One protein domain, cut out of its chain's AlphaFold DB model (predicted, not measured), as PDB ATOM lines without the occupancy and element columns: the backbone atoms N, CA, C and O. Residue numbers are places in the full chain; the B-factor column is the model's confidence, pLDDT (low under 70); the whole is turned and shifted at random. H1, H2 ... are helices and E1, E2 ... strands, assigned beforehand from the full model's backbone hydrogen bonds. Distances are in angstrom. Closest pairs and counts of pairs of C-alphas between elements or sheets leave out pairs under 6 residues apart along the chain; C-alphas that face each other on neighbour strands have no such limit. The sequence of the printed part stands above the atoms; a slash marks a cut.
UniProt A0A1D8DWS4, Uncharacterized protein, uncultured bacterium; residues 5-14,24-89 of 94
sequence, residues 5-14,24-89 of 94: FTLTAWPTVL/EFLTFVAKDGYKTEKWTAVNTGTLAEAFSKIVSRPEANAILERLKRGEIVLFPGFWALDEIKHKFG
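Overview. This is residues 5 to 14 and 24 to 89 of the 94 residues of an uncharacterized protein of uncultured bacterium (UniProt A0A1D8DWS4). A twisted wall of three antiparallel strands has three short helices gathered off one side of it, while its other side is bare. H2 stands up from the wall over E1, H1 packs on H2, and H3 only grazes the sheet; the long link from H2 to H3 runs by E1 and pairs briefly with it. The printed part has 76 residues, with three named strands and then three named helices, in the order E1 E2 E3 H1 H2 H3. The sheet order is E1 - E2 - E3, all antiparallel, and the class is mixed, helices and strands. The whole is compact, with a radius of gyration of the C-alphas of 11.4 A, and rounded, spanning 31 by 26 by 19 A.

Along the chain. Begin with the sheet: find C-alpha 5 at (16.210, 15.866, 101.074), where E1 starts and runs through residues 5 to 13, 25.0 A long. E2, residues 24 to 31, covers 23.1 A, and E3, residues 36 to 42, covers 20.2 A. Beyond the sheet, look for the short H1 at residues 47 to 51. H2, residues 57 to 68, begins at C-alpha 57 at (27.573, 32.392, 108.838) and is 16.5 A long. H3, residues 81 to 87, is 10.0 A long and ends at C-alpha 87 at (22.592, 18.843, 113.378).

Arrangement. Start at E2, the inner strand. It is antiparallel to E1 at 159 degrees; look at N 8 and O 29, 2.9 A apart and within hydrogen-bond range. E2 and E3 form a hairpin at 161 degrees, with N 28 and O 39 within hydrogen-bond range at 2.8 A. The sheet is twisted, its C-alphas lying up to 4.3 A off the best plane. H2 is on the sheet, over E1, at a height of 12.0 A over the sheet, and stands up from it at 43 degrees; their closest C-alphas are those of Pro 11 and Leu 67, 5.4 A apart. H1 is not on the sheet but touches H2, the closest C-alphas being those of Phe 51 and Ala 60 at 5.1 A. H3 only grazes the sheet with its residues 81 to 85; its closest C-alpha pair with E1 is Phe 5 and Leu 81, 6.4 A. H1 and H3 are close but not clearly touching, with C-alphas 50 and 87 6.4 A apart. In H1, H2 and H3 every O i to N i+4 pair is within hydrogen-bond range.

Size, cuts and confidence. The two C-alphas farthest apart are those of Tyr 34 and Gly 45, 32.7 A. Residues 15 to 23 are not printed, and C-alphas 14 and 24 are 6.6 A apart across this cut. The link from H2 to H3 is long, 12 residues, and its residues 73 to 74 pair antiparallel with residues 8 to 9 of E1. Mean pLDDT of the printed part is 87.3, and residue 89 is under 70.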
ATOM      1  N   PHE A   5      17.427  15.175 100.676       88.75
ATOM      2  CA  PHE A   5      16.210  15.866 101.074       88.75
ATOM      3  C   PHE A   5      16.400  17.372 100.936       88.75
ATOM      4  O   PHE A   5      17.439  17.915 101.306       88.75
ATOM      5  N   THR A   6      15.367  18.060 100.469       91.50
ATOM      6  CA  THR A   6      15.211  19.505 100.667       91.50
ATOM      7  C   THR A   6      14.776  19.769 102.105       91.50
ATOM      8  O   THR A   6      13.936  19.037 102.621       91.50
ATOM      9  N   LEU A   7      15.325  20.797 102.754       91.88
ATOM     10  CA  LEU A   7      15.044  21.143 104.148       91.88
ATOM     11  C   LEU A   7      14.347  22.496 104.220       91.88
ATOM     12  O   LEU A   7      14.892  23.516 103.804       91.88
ATOM     13  N   THR A   8      13.151  22.510 104.793       93.12
ATOM     14  CA  THR A   8      12.405  23.735 105.095       93.12
ATOM     15  C   THR A   8      12.271  23.890 106.606       93.12
ATOM     16  O   THR A   8      11.985  22.906 107.280       93.12
ATOM     17  N   ALA A   9      12.429  25.098 107.141       93.12
ATOM     18  CA  ALA A   9      12.160  25.403 108.546       93.12
ATOM     19  C   ALA A   9      10.954  26.330 108.681       93.12
ATOM     20  O   ALA A   9      10.831  27.333 107.973       93.12
ATOM     21  N   TRP A  10      10.043  25.943 109.565       93.38
ATOM     22  CA  TRP A  10       8.781  26.617 109.825       93.38
ATOM     23  C   TRP A  10       8.852  27.204 111.237       93.38
ATOM     24  O   TRP A  10       8.947  26.437 112.203       93.38
ATOM     25  N   PRO A  11       8.865  28.536 111.381       93.06
ATOM     26  CA  PRO A  11       8.962  29.175 112.683       93.06
ATOM     27  C   PRO A  11       7.632  29.157 113.426       93.06
ATOM     28  O   PRO A  11       6.581  29.453 112.862       93.06
ATOM     29  N   THR A  12       7.702  28.863 114.720       89.62
ATOM     30  CA  THR A  12       6.619  29.114 115.670       89.62
ATOM     31  C   THR A  12       7.021  30.308 116.518       89.62
ATOM     32  O   THR A  12       7.895  30.205 117.382       89.62
ATOM     33  N   VAL A  13       6.424  31.457 116.214       87.31
ATOM     34  CA  VAL A  13       6.652  32.710 116.936       87.31
ATOM     35  C   VAL A  13       5.494  32.930 117.900       87.31
ATOM     36  O   VAL A  13       4.328  32.834 117.509       87.31
ATOM     37  N   LEU A  14       5.811  33.234 119.157       83.69
ATOM     38  CA  LEU A  14       4.801  33.541 120.163       83.69
ATOM     39  C   LEU A  14       4.015  34.785 119.751       83.69
ATOM     40  O   LEU A  14       4.578  35.857 119.533       83.69
ATOM     41  N   GLU A  24      10.006  30.543 119.338       85.06
ATOM     42  CA  GLU A  24      10.001  29.527 120.398       85.06
ATOM     43  C   GLU A  24      10.432  28.152 119.883       85.06
ATOM     44  O   GLU A  24      11.330  27.522 120.442       85.06
ATOM     45  N   PHE A  25       9.867  27.727 118.753       88.06
ATOM     46  CA  PHE A  25      10.192  26.449 118.124       88.06
ATOM     47  C   PHE A  25      10.416  26.604 116.622       88.06
ATOM     48  O   PHE A  25       9.871  27.499 115.970       88.06
ATOM     49  N   LEU A  26      11.185  25.676 116.061       90.44
ATOM     50  CA  LEU A  26      11.291  25.466 114.626       90.44
ATOM     51  C   LEU A  26      10.841  24.062 114.271       90.44
ATOM     52  O   LEU A  26      11.397  23.086 114.770       90.44
ATOM     53  N   THR A  27       9.885  23.955 113.358       91.38
ATOM     54  CA  THR A  27       9.556  22.681 112.728       91.38
ATOM     55  C   THR A  27      10.358  22.547 111.444       91.38
ATOM     56  O   THR A  27      10.156  23.290 110.482       91.38
ATOM     57  N   PHE A  28      11.270  21.587 111.422       91.56
ATOM     58  CA  PHE A  28      12.010  21.209 110.232       91.56
ATOM     59  C   PHE A  28      11.207  20.196 109.427       91.56
ATOM     60  O   PHE A  28      10.615  19.268 109.975       91.56
ATOM     61  N   VAL A  29      11.184  20.388 108.113       91.69
ATOM     62  CA  VAL A  29      10.486  19.546 107.146       91.69
ATOM     63  C   VAL A  29      11.478  19.157 106.059       91.69
ATOM     64  O   VAL A  29      11.875  19.998 105.252       91.69
ATOM     65  N   ALA A  30      11.865  17.886 106.035       91.69
ATOM     66  CA  ALA A  30      12.747  17.311 105.031       91.69
ATOM     67  C   ALA A  30      11.932  16.546 103.975       91.69
ATOM     68  O   ALA A  30      11.099  15.715 104.339       91.69
ATOM     69  N   LYS A  31      12.151  16.801 102.677       90.56
ATOM     70  CA  LYS A  31      11.426  16.133 101.572       90.56
ATOM     71  C   LYS A  31      12.342  15.682 100.431       90.56
ATOM     72  O   LYS A  31      13.092  16.512  99.924       90.56
ATOM     73  N   ASP A  32      12.212  14.433  99.971       86.69
ATOM     74  CA  ASP A  32      12.935  13.889  98.793       86.69
ATOM     75  C   ASP A  32      12.011  13.497  97.613       86.69
ATOM     76  O   ASP A  32      12.395  12.785  96.693       86.69
ATOM     77  N   GLY A  33      10.762  13.976  97.620       80.31
ATOM     78  CA  GLY A  33       9.755  13.675  96.591       80.31
ATOM     79  C   GLY A  33       8.948  12.403  96.870       80.31
ATOM     80  O   GLY A  33       7.773  12.353  96.517       80.31
ATOM     81  N   TYR A  34       9.522  11.437  97.592       83.94
ATOM     82  CA  TYR A  34       8.825  10.223  98.036       83.94
ATOM     83  C   TYR A  34       8.556  10.228  99.536       83.94
ATOM     84  O   TYR A  34       7.502   9.776  99.985       83.94
ATOM     85  N   LYS A  35       9.504  10.748 100.321       85.62
ATOM     86  CA  LYS A  35       9.402  10.799 101.779       85.62
ATOM     87  C   LYS A  35       9.324  12.234 102.275       85.62
ATOM     88  O   LYS A  35       9.964  13.132 101.731       85.62
ATOM     89  N   THR A  36       8.522  12.435 103.318       89.88
ATOM     90  CA  THR A  36       8.455  13.685 104.079       89.88
ATOM     91  C   THR A  36       8.690  13.365 105.543       89.88
ATOM     92  O   THR A  36       7.906  12.640 106.144       89.88
ATOM     93  N   GLU A  37       9.728  13.955 106.112       90.00
ATOM     94  CA  GLU A  37      10.106  13.794 107.510       90.00
ATOM     95  C   GLU A  37       9.973  15.139 108.211       90.00
ATOM     96  O   GLU A  37      10.331  16.175 107.645       90.00
ATOM     97  N   LYS A  38       9.437  15.138 109.431       91.06
ATOM     98  CA  LYS A  38       9.236  16.359 110.210       91.06
ATOM     99  C   LYS A  38       9.690  16.155 111.641       91.06
ATOM    100  O   LYS A  38       9.409  15.113 112.225       91.06
ATOM    101  N   TRP A  39      10.359  17.151 112.201       90.44
ATOM    102  CA  TRP A  39      10.694  17.187 113.621       90.44
ATOM    103  C   TRP A  39      10.734  18.631 114.103       90.44
ATOM    104  O   TRP A  39      10.899  19.559 113.311       90.44
ATOM    105  N   THR A  40      10.564  18.815 115.405       88.06
ATOM    106  CA  THR A  40      10.549  20.135 116.030       88.06
ATOM    107  C   THR A  40      11.781  20.287 116.904       88.06
ATOM    108  O   THR A  40      12.110  19.379 117.661       88.06
ATOM    109  N   ALA A  41      12.439  21.437 116.810       86.19
ATOM    110  CA  ALA A  41      13.527  21.828 117.690       86.19
ATOM    111  C   ALA A  41      13.125  23.067 118.491       86.19
ATOM    112  O   ALA A  41      12.524  24.002 117.955       86.19
ATOM    113  N   VAL A  42      13.485  23.080 119.770       84.75
ATOM    114  CA  VAL A  42      13.311  24.248 120.637       84.75
ATOM    115  C   VAL A  42      14.388  25.272 120.316       84.75
ATOM    116  O   VAL A  42      15.566  24.926 120.201       84.75
ATOM    117  N   ASN A  43      14.005  26.540 120.188       81.94
ATOM    118  CA  ASN A  43      14.978  27.613 120.086       81.94
ATOM    119  C   ASN A  43      15.614  27.870 121.459       81.94
ATOM    120  O   ASN A  43      15.096  28.631 122.270       81.94
ATOM    121  N   THR A  44      16.773  27.262 121.699       80.12
ATOM    122  CA  THR A  44      17.584  27.478 122.909       80.12
ATOM    123  C   THR A  44      18.644  28.573 122.729       80.12
ATOM    124  O   THR A  44      19.582  28.667 123.516       80.12
ATOM    125  N   GLY A  45      18.535  29.393 121.675       79.50
ATOM    126  CA  GLY A  45      19.506  30.445 121.346       79.50
ATOM    127  C   GLY A  45      20.706  29.978 120.511       79.50
ATOM    128  O   GLY A  45      21.531  30.797 120.117       79.50
ATOM    129  N   THR A  46      20.790  28.688 120.175       83.19
ATOM    130  CA  THR A  46      21.919  28.085 119.434       83.19
ATOM    131  C   THR A  46      21.665  27.922 117.930       83.19
ATOM    132  O   THR A  46      22.507  27.399 117.199       83.19
ATOM    133  N   LEU A  47      20.521  28.401 117.426       83.50
ATOM    134  CA  LEU A  47      20.093  28.189 116.038       83.50
ATOM    135  C   LEU A  47      21.057  28.767 114.996       83.50
ATOM    136  O   LEU A  47      21.349  28.098 114.009       83.50
ATOM    137  N   ALA A  48      21.585  29.977 115.212       83.69
ATOM    138  CA  ALA A  48      22.549  30.585 114.289       83.69
ATOM    139  C   ALA A  48      23.812  29.723 114.139       83.69
ATOM    140  O   ALA A  48      24.313  29.520 113.032       83.69
ATOM    141  N   GLU A  49      24.303  29.178 115.255       85.44
ATOM    142  CA  GLU A  49      25.460  28.289 115.263       85.44
ATOM    143  C   GLU A  49      25.135  26.964 114.567       85.44
ATOM    144  O   GLU A  49      25.899  26.528 113.704       85.44
ATOM    145  N   ALA A  50      23.974  26.369 114.856       85.06
ATOM    146  CA  ALA A  50      23.519  25.150 114.196       85.06
ATOM    147  C   ALA A  50      23.400  25.330 112.672       85.06
ATOM    148  O   ALA A  50      23.902  24.497 111.917       85.06
ATOM    149  N   PHE A  51      22.802  26.429 112.201       88.62
ATOM    150  CA  PHE A  51      22.692  26.725 110.767       88.62
ATOM    151  C   PHE A  51      24.066  26.914 110.126       88.62
ATOM    152  O   PHE A  51      24.301  26.409 109.029       88.62
ATOM    153  N   SER A  52      25.012  27.542 110.828       87.50
ATOM    154  CA  SER A  52      26.372  27.730 110.313       87.50
ATOM    155  C   SER A  52      27.147  26.423 110.053       87.50
ATOM    156  O   SER A  52      28.194  26.450 109.410       87.50
ATOM    157  N   LYS A  53      26.634  25.268 110.514       85.69
ATOM    158  CA  LYS A  53      27.190  23.932 110.217       85.69
ATOM    159  C   LYS A  53      26.826  23.399 108.827       85.69
ATOM    160  O   LYS A  53      27.344  22.353 108.431       85.69
ATOM    161  N   ILE A  54      25.890  24.044 108.126       84.19
ATOM    162  CA  ILE A  54      25.451  23.644 106.777       84.19
ATOM    163  C   ILE A  54      25.439  24.798 105.777       84.19
ATOM    164  O   ILE A  54      25.516  24.551 104.579       84.19
ATOM    165  N   VAL A  55      25.355  26.040 106.255       87.25
ATOM    166  CA  VAL A  55      25.409  27.253 105.436       87.25
ATOM    167  C   VAL A  55      26.470  28.211 105.969       87.25
ATOM    168  O   VAL A  55      26.932  28.089 107.102       87.25
ATOM    169  N   SER A  56      26.853  29.204 105.171       89.69
ATOM    170  CA  SER A  56      27.797  30.236 105.619       89.69
ATOM    171  C   SER A  56      27.214  31.055 106.779       89.69
ATOM    172  O   SER A  56      26.012  31.299 106.819       89.69
ATOM    173  N   ARG A  57      28.046  31.566 107.699       88.88
ATOM    174  CA  ARG A  57      27.573  32.392 108.838       88.88
ATOM    175  C   ARG A  57      26.664  33.574 108.447       88.88
ATOM    176  O   ARG A  57      25.655  33.766 109.121       88.88
ATOM    177  N   PRO A  58      26.955  34.365 107.391       91.44
ATOM    178  CA  PRO A  58      26.055  35.439 106.964       91.44
ATOM    179  C   PRO A  58      24.677  34.915 106.545       91.44
ATOM    180  O   PRO A  58      23.658  35.514 106.873       91.44
ATOM    181  N   GLU A  59      24.645  33.764 105.875       90.31
ATOM    182  CA  GLU A  59      23.418  33.117 105.420       90.31
ATOM    183  C   GLU A  59      22.641  32.497 106.587       90.31
ATOM    184  O   GLU A  59      21.436  32.692 106.684       90.31
ATOM    185  N   ALA A  60      23.327  31.863 107.542       90.62
ATOM    186  CA  ALA A  60      22.740  31.390 108.796       90.62
ATOM    187  C   ALA A  60      22.022  32.518 109.556       90.62
ATOM    188  O   ALA A  60      20.881  32.348 109.991       90.62
ATOM    189  N   ASN A  61      22.669  33.681 109.676       90.31
ATOM    190  CA  ASN A  61      22.069  34.857 110.304       90.31
ATOM    191  C   ASN A  61      20.871  35.371 109.496       90.31
ATOM    192  O   ASN A  61      19.823  35.642 110.076       90.31
ATOM    193  N   ALA A  62      20.985  35.450 108.168       91.94
ATOM    194  CA  ALA A  62      19.880  35.872 107.309       91.94
ATOM    195  C   ALA A  62      18.662  34.934 107.420       91.94
ATOM    196  O   ALA A  62      17.529  35.405 107.517       91.94
ATOM    197  N   ILE A  63      18.885  33.617 107.457       91.69
ATOM    198  CA  ILE A  63      17.843  32.605 107.670       91.69
ATOM    199  C   ILE A  63      17.193  32.796 109.040       91.69
ATOM    200  O   ILE A  63      15.967  32.845 109.130       91.69
ATOM    201  N   LEU A  64      17.987  32.953 110.102       89.50
ATOM    202  CA  LEU A  64      17.458  33.156 111.450       89.50
ATOM    203  C   LEU A  64      16.603  34.427 111.551       89.50
ATOM    204  O   LEU A  64      15.527  34.392 112.144       89.50
ATOM    205  N   GLU A  65      17.037  35.532 110.948       90.75
ATOM    206  CA  GLU A  65      16.275  36.786 110.936       90.75
ATOM    207  C   GLU A  65      14.935  36.644 110.202       90.75
ATOM    208  O   GLU A  65      13.925  37.185 110.651       90.75
ATOM    209  N   ARG A  66      14.888  35.872 109.109       92.38
ATOM    210  CA  ARG A  66      13.635  35.533 108.411       92.38
ATOM    211  C   ARG A  66      12.710  34.685 109.283       92.38
ATOM    212  O   ARG A  66      11.526  34.992 109.407       92.38
ATOM    213  N   LEU A  67      13.256  33.669 109.949       91.12
ATOM    214  CA  LEU A  67      12.494  32.798 110.848       91.12
ATOM    215  C   LEU A  67      11.904  33.575 112.033       91.12
ATOM    216  O   LEU A  67      10.742  33.376 112.377       91.12
ATOM    217  N   LYS A  68      12.653  34.516 112.618       88.00
ATOM    218  CA  LYS A  68      12.141  35.405 113.679       88.00
ATOM    219  C   LYS A  68      10.983  36.291 113.216       88.00
ATOM    220  O   LYS A  68      10.131  36.639 114.023       88.00
ATOM    221  N   ARG A  69      10.922  36.635 111.925       88.94
ATOM    222  CA  ARG A  69       9.787  37.359 111.328       88.94
ATOM    223  C   ARG A  69       8.582  36.465 111.023       88.94
ATOM    224  O   ARG A  69       7.585  36.965 110.512       88.94
ATOM    225  N   GLY A  70       8.659  35.168 111.316       88.06
ATOM    226  CA  GLY A  70       7.605  34.207 111.001       88.06
ATOM    227  C   GLY A  70       7.649  33.692 109.559       88.06
ATOM    228  O   GLY A  70       6.719  33.017 109.125       88.06
ATOM    229  N   GLU A  71       8.709  33.984 108.798       92.50
ATOM    230  CA  GLU A  71       8.833  33.498 107.423       92.50
ATOM    231  C   GLU A  71       9.240  32.022 107.392       92.50
ATOM    232  O   GLU A  71      10.178  31.608 108.068       92.50
ATOM    233  N   ILE A  72       8.597  31.236 106.529       93.06
ATOM    234  CA  ILE A  72       9.057  29.883 106.209       93.06
ATOM    235  C   ILE A  72      10.303  29.987 105.327       93.06
ATOM    236  O   ILE A  72      10.287  30.658 104.292       93.06
ATOM    237  N   VAL A  73      11.375  29.295 105.710       94.06
ATOM    238  CA  VAL A  73      12.652  29.355 104.990       94.06
ATOM    239  C   VAL A  73      13.027  27.992 104.429       94.06
ATOM    240  O   VAL A  73      13.102  27.006 105.159       94.06
ATOM    241  N   LEU A  74      13.291  27.949 103.123       92.44
ATOM    242  CA  LEU A  74      13.955  26.830 102.463       92.44
ATOM    243  C   LEU A  74      15.466  27.024 102.595       92.44
ATOM    244  O   LEU A  74      15.989  28.077 102.228       92.44
ATOM    245  N   PHE A  75      16.158  26.016 103.110       89.69
ATOM    246  CA  PHE A  75      17.612  26.026 103.146       89.69
ATOM    247  C   PHE A  75      18.156  25.794 101.726       89.69
ATOM    248  O   PHE A  75      17.538  25.065 100.943       89.69
ATOM    249  N   PRO A  76      19.320  26.361 101.376       86.62
ATOM    250  CA  PRO A  76      19.950  26.124 100.083       86.62
ATOM    251  C   PRO A  76      20.702  24.788 100.058       86.62
ATOM    252  O   PRO A  76      21.631  24.581 100.831       86.62
ATOM    253  N   GLY A  77      20.330  23.896  99.140       86.69
ATOM    254  CA  GLY A  77      21.007  22.615  98.925       86.69
ATOM    255  C   GLY A  77      20.109  21.402  99.150       86.69
ATOM    256  O   GLY A  77      18.885  21.508  99.231       86.69
ATOM    257  N   PHE A  78      20.743  20.233  99.215       86.81
ATOM    258  CA  PHE A  78      20.088  18.973  99.535       86.81
ATOM    259  C   PHE A  78      20.954  18.196 100.522       86.81
ATOM    260  O   PHE A  78      22.172  18.134 100.354       86.81
ATOM    261  N   TRP A  79      20.331  17.576 101.519       86.75
ATOM    262  CA  TRP A  79      21.049  16.932 102.619       86.75
ATOM    263  C   TRP A  79      20.601  15.497 102.834       86.75
ATOM    264  O   TRP A  79      19.445  15.144 102.595       86.75
ATOM    265  N   ALA A  80      21.502  14.670 103.352       86.81
ATOM    266  CA  ALA A  80      21.101  13.397 103.925       86.81
ATOM    267  C   ALA A  80      20.237  13.650 105.172       86.81
ATOM    268  O   ALA A  80      20.581  14.488 106.004       86.81
ATOM    269  N   LEU A  81      19.137  12.904 105.318       82.62
ATOM    270  CA  LEU A  81      18.215  13.046 106.452       82.62
ATOM    271  C   LEU A  81      18.919  12.914 107.810       82.62
ATOM    272  O   LEU A  81      18.609  13.649 108.742       82.62
ATOM    273  N   ASP A  82      19.862  11.980 107.905       82.00
ATOM    274  CA  ASP A  82      20.618  11.716 109.128       82.00
ATOM    275  C   ASP A  82      21.483  12.922 109.532       82.00
ATOM    276  O   ASP A  82      21.469  13.357 110.683       82.00
ATOM    277  N   GLU A  83      22.118  13.565 108.545       82.31
ATOM    278  CA  GLU A  83      22.963  14.740 108.758       82.31
ATOM    279  C   GLU A  83      22.169  15.911 109.358       82.31
ATOM    280  O   GLU A  83      22.606  16.544 110.321       82.31
ATOM    281  N   ILE A  84      20.984  16.196 108.815       81.62
ATOM    282  CA  ILE A  84      20.139  17.307 109.278       81.62
ATOM    283  C   ILE A  84      19.424  16.989 110.591       81.62
ATOM    284  O   ILE A  84      19.267  17.889 111.414       81.62
ATOM    285  N   LYS A  85      19.041  15.730 110.843       81.06
ATOM    286  CA  LYS A  85      18.465  15.342 112.139       81.06
ATOM    287  C   LYS A  85      19.494  15.472 113.260       81.06
ATOM    288  O   LYS A  85      19.182  16.090 114.275       81.06
ATOM    289  N   HIS A  86      20.721  14.994 113.045       77.06
ATOM    290  CA  HIS A  86      21.801  15.116 114.027       77.06
ATOM    291  C   HIS A  86      22.185  16.583 114.292       77.06
ATOM    292  O   HIS A  86      22.425  16.979 115.431       77.06
ATOM    293  N   LYS A  87      22.208  17.426 113.249       76.06
ATOM    294  CA  LYS A  87      22.592  18.843 113.378       76.06
ATOM    295  C   LYS A  87      21.499  19.741 113.977       76.06
ATOM    296  O   LYS A  87      21.851  20.747 114.591       76.06
ATOM    297  N   PHE A  88      20.214  19.402 113.819       76.50
ATOM    298  CA  PHE A  88      19.077  20.261 114.201       76.50
ATOM    299  C   PHE A  88      18.168  19.682 115.284       76.50
ATOM    300  O   PHE A  88      16.959  19.912 115.254       76.50
ATOM    301  N   GLY A  89      18.731  18.936 116.237       65.56
ATOM    302  CA  GLY A  89      17.981  18.458 117.402       65.56
ATOM    303  C   GLY A  89      16.818  17.531 117.045       65.56
ATOM    304  O   GLY A  89      15.861  17.427 117.808       65.56
TER     305      GLY A  89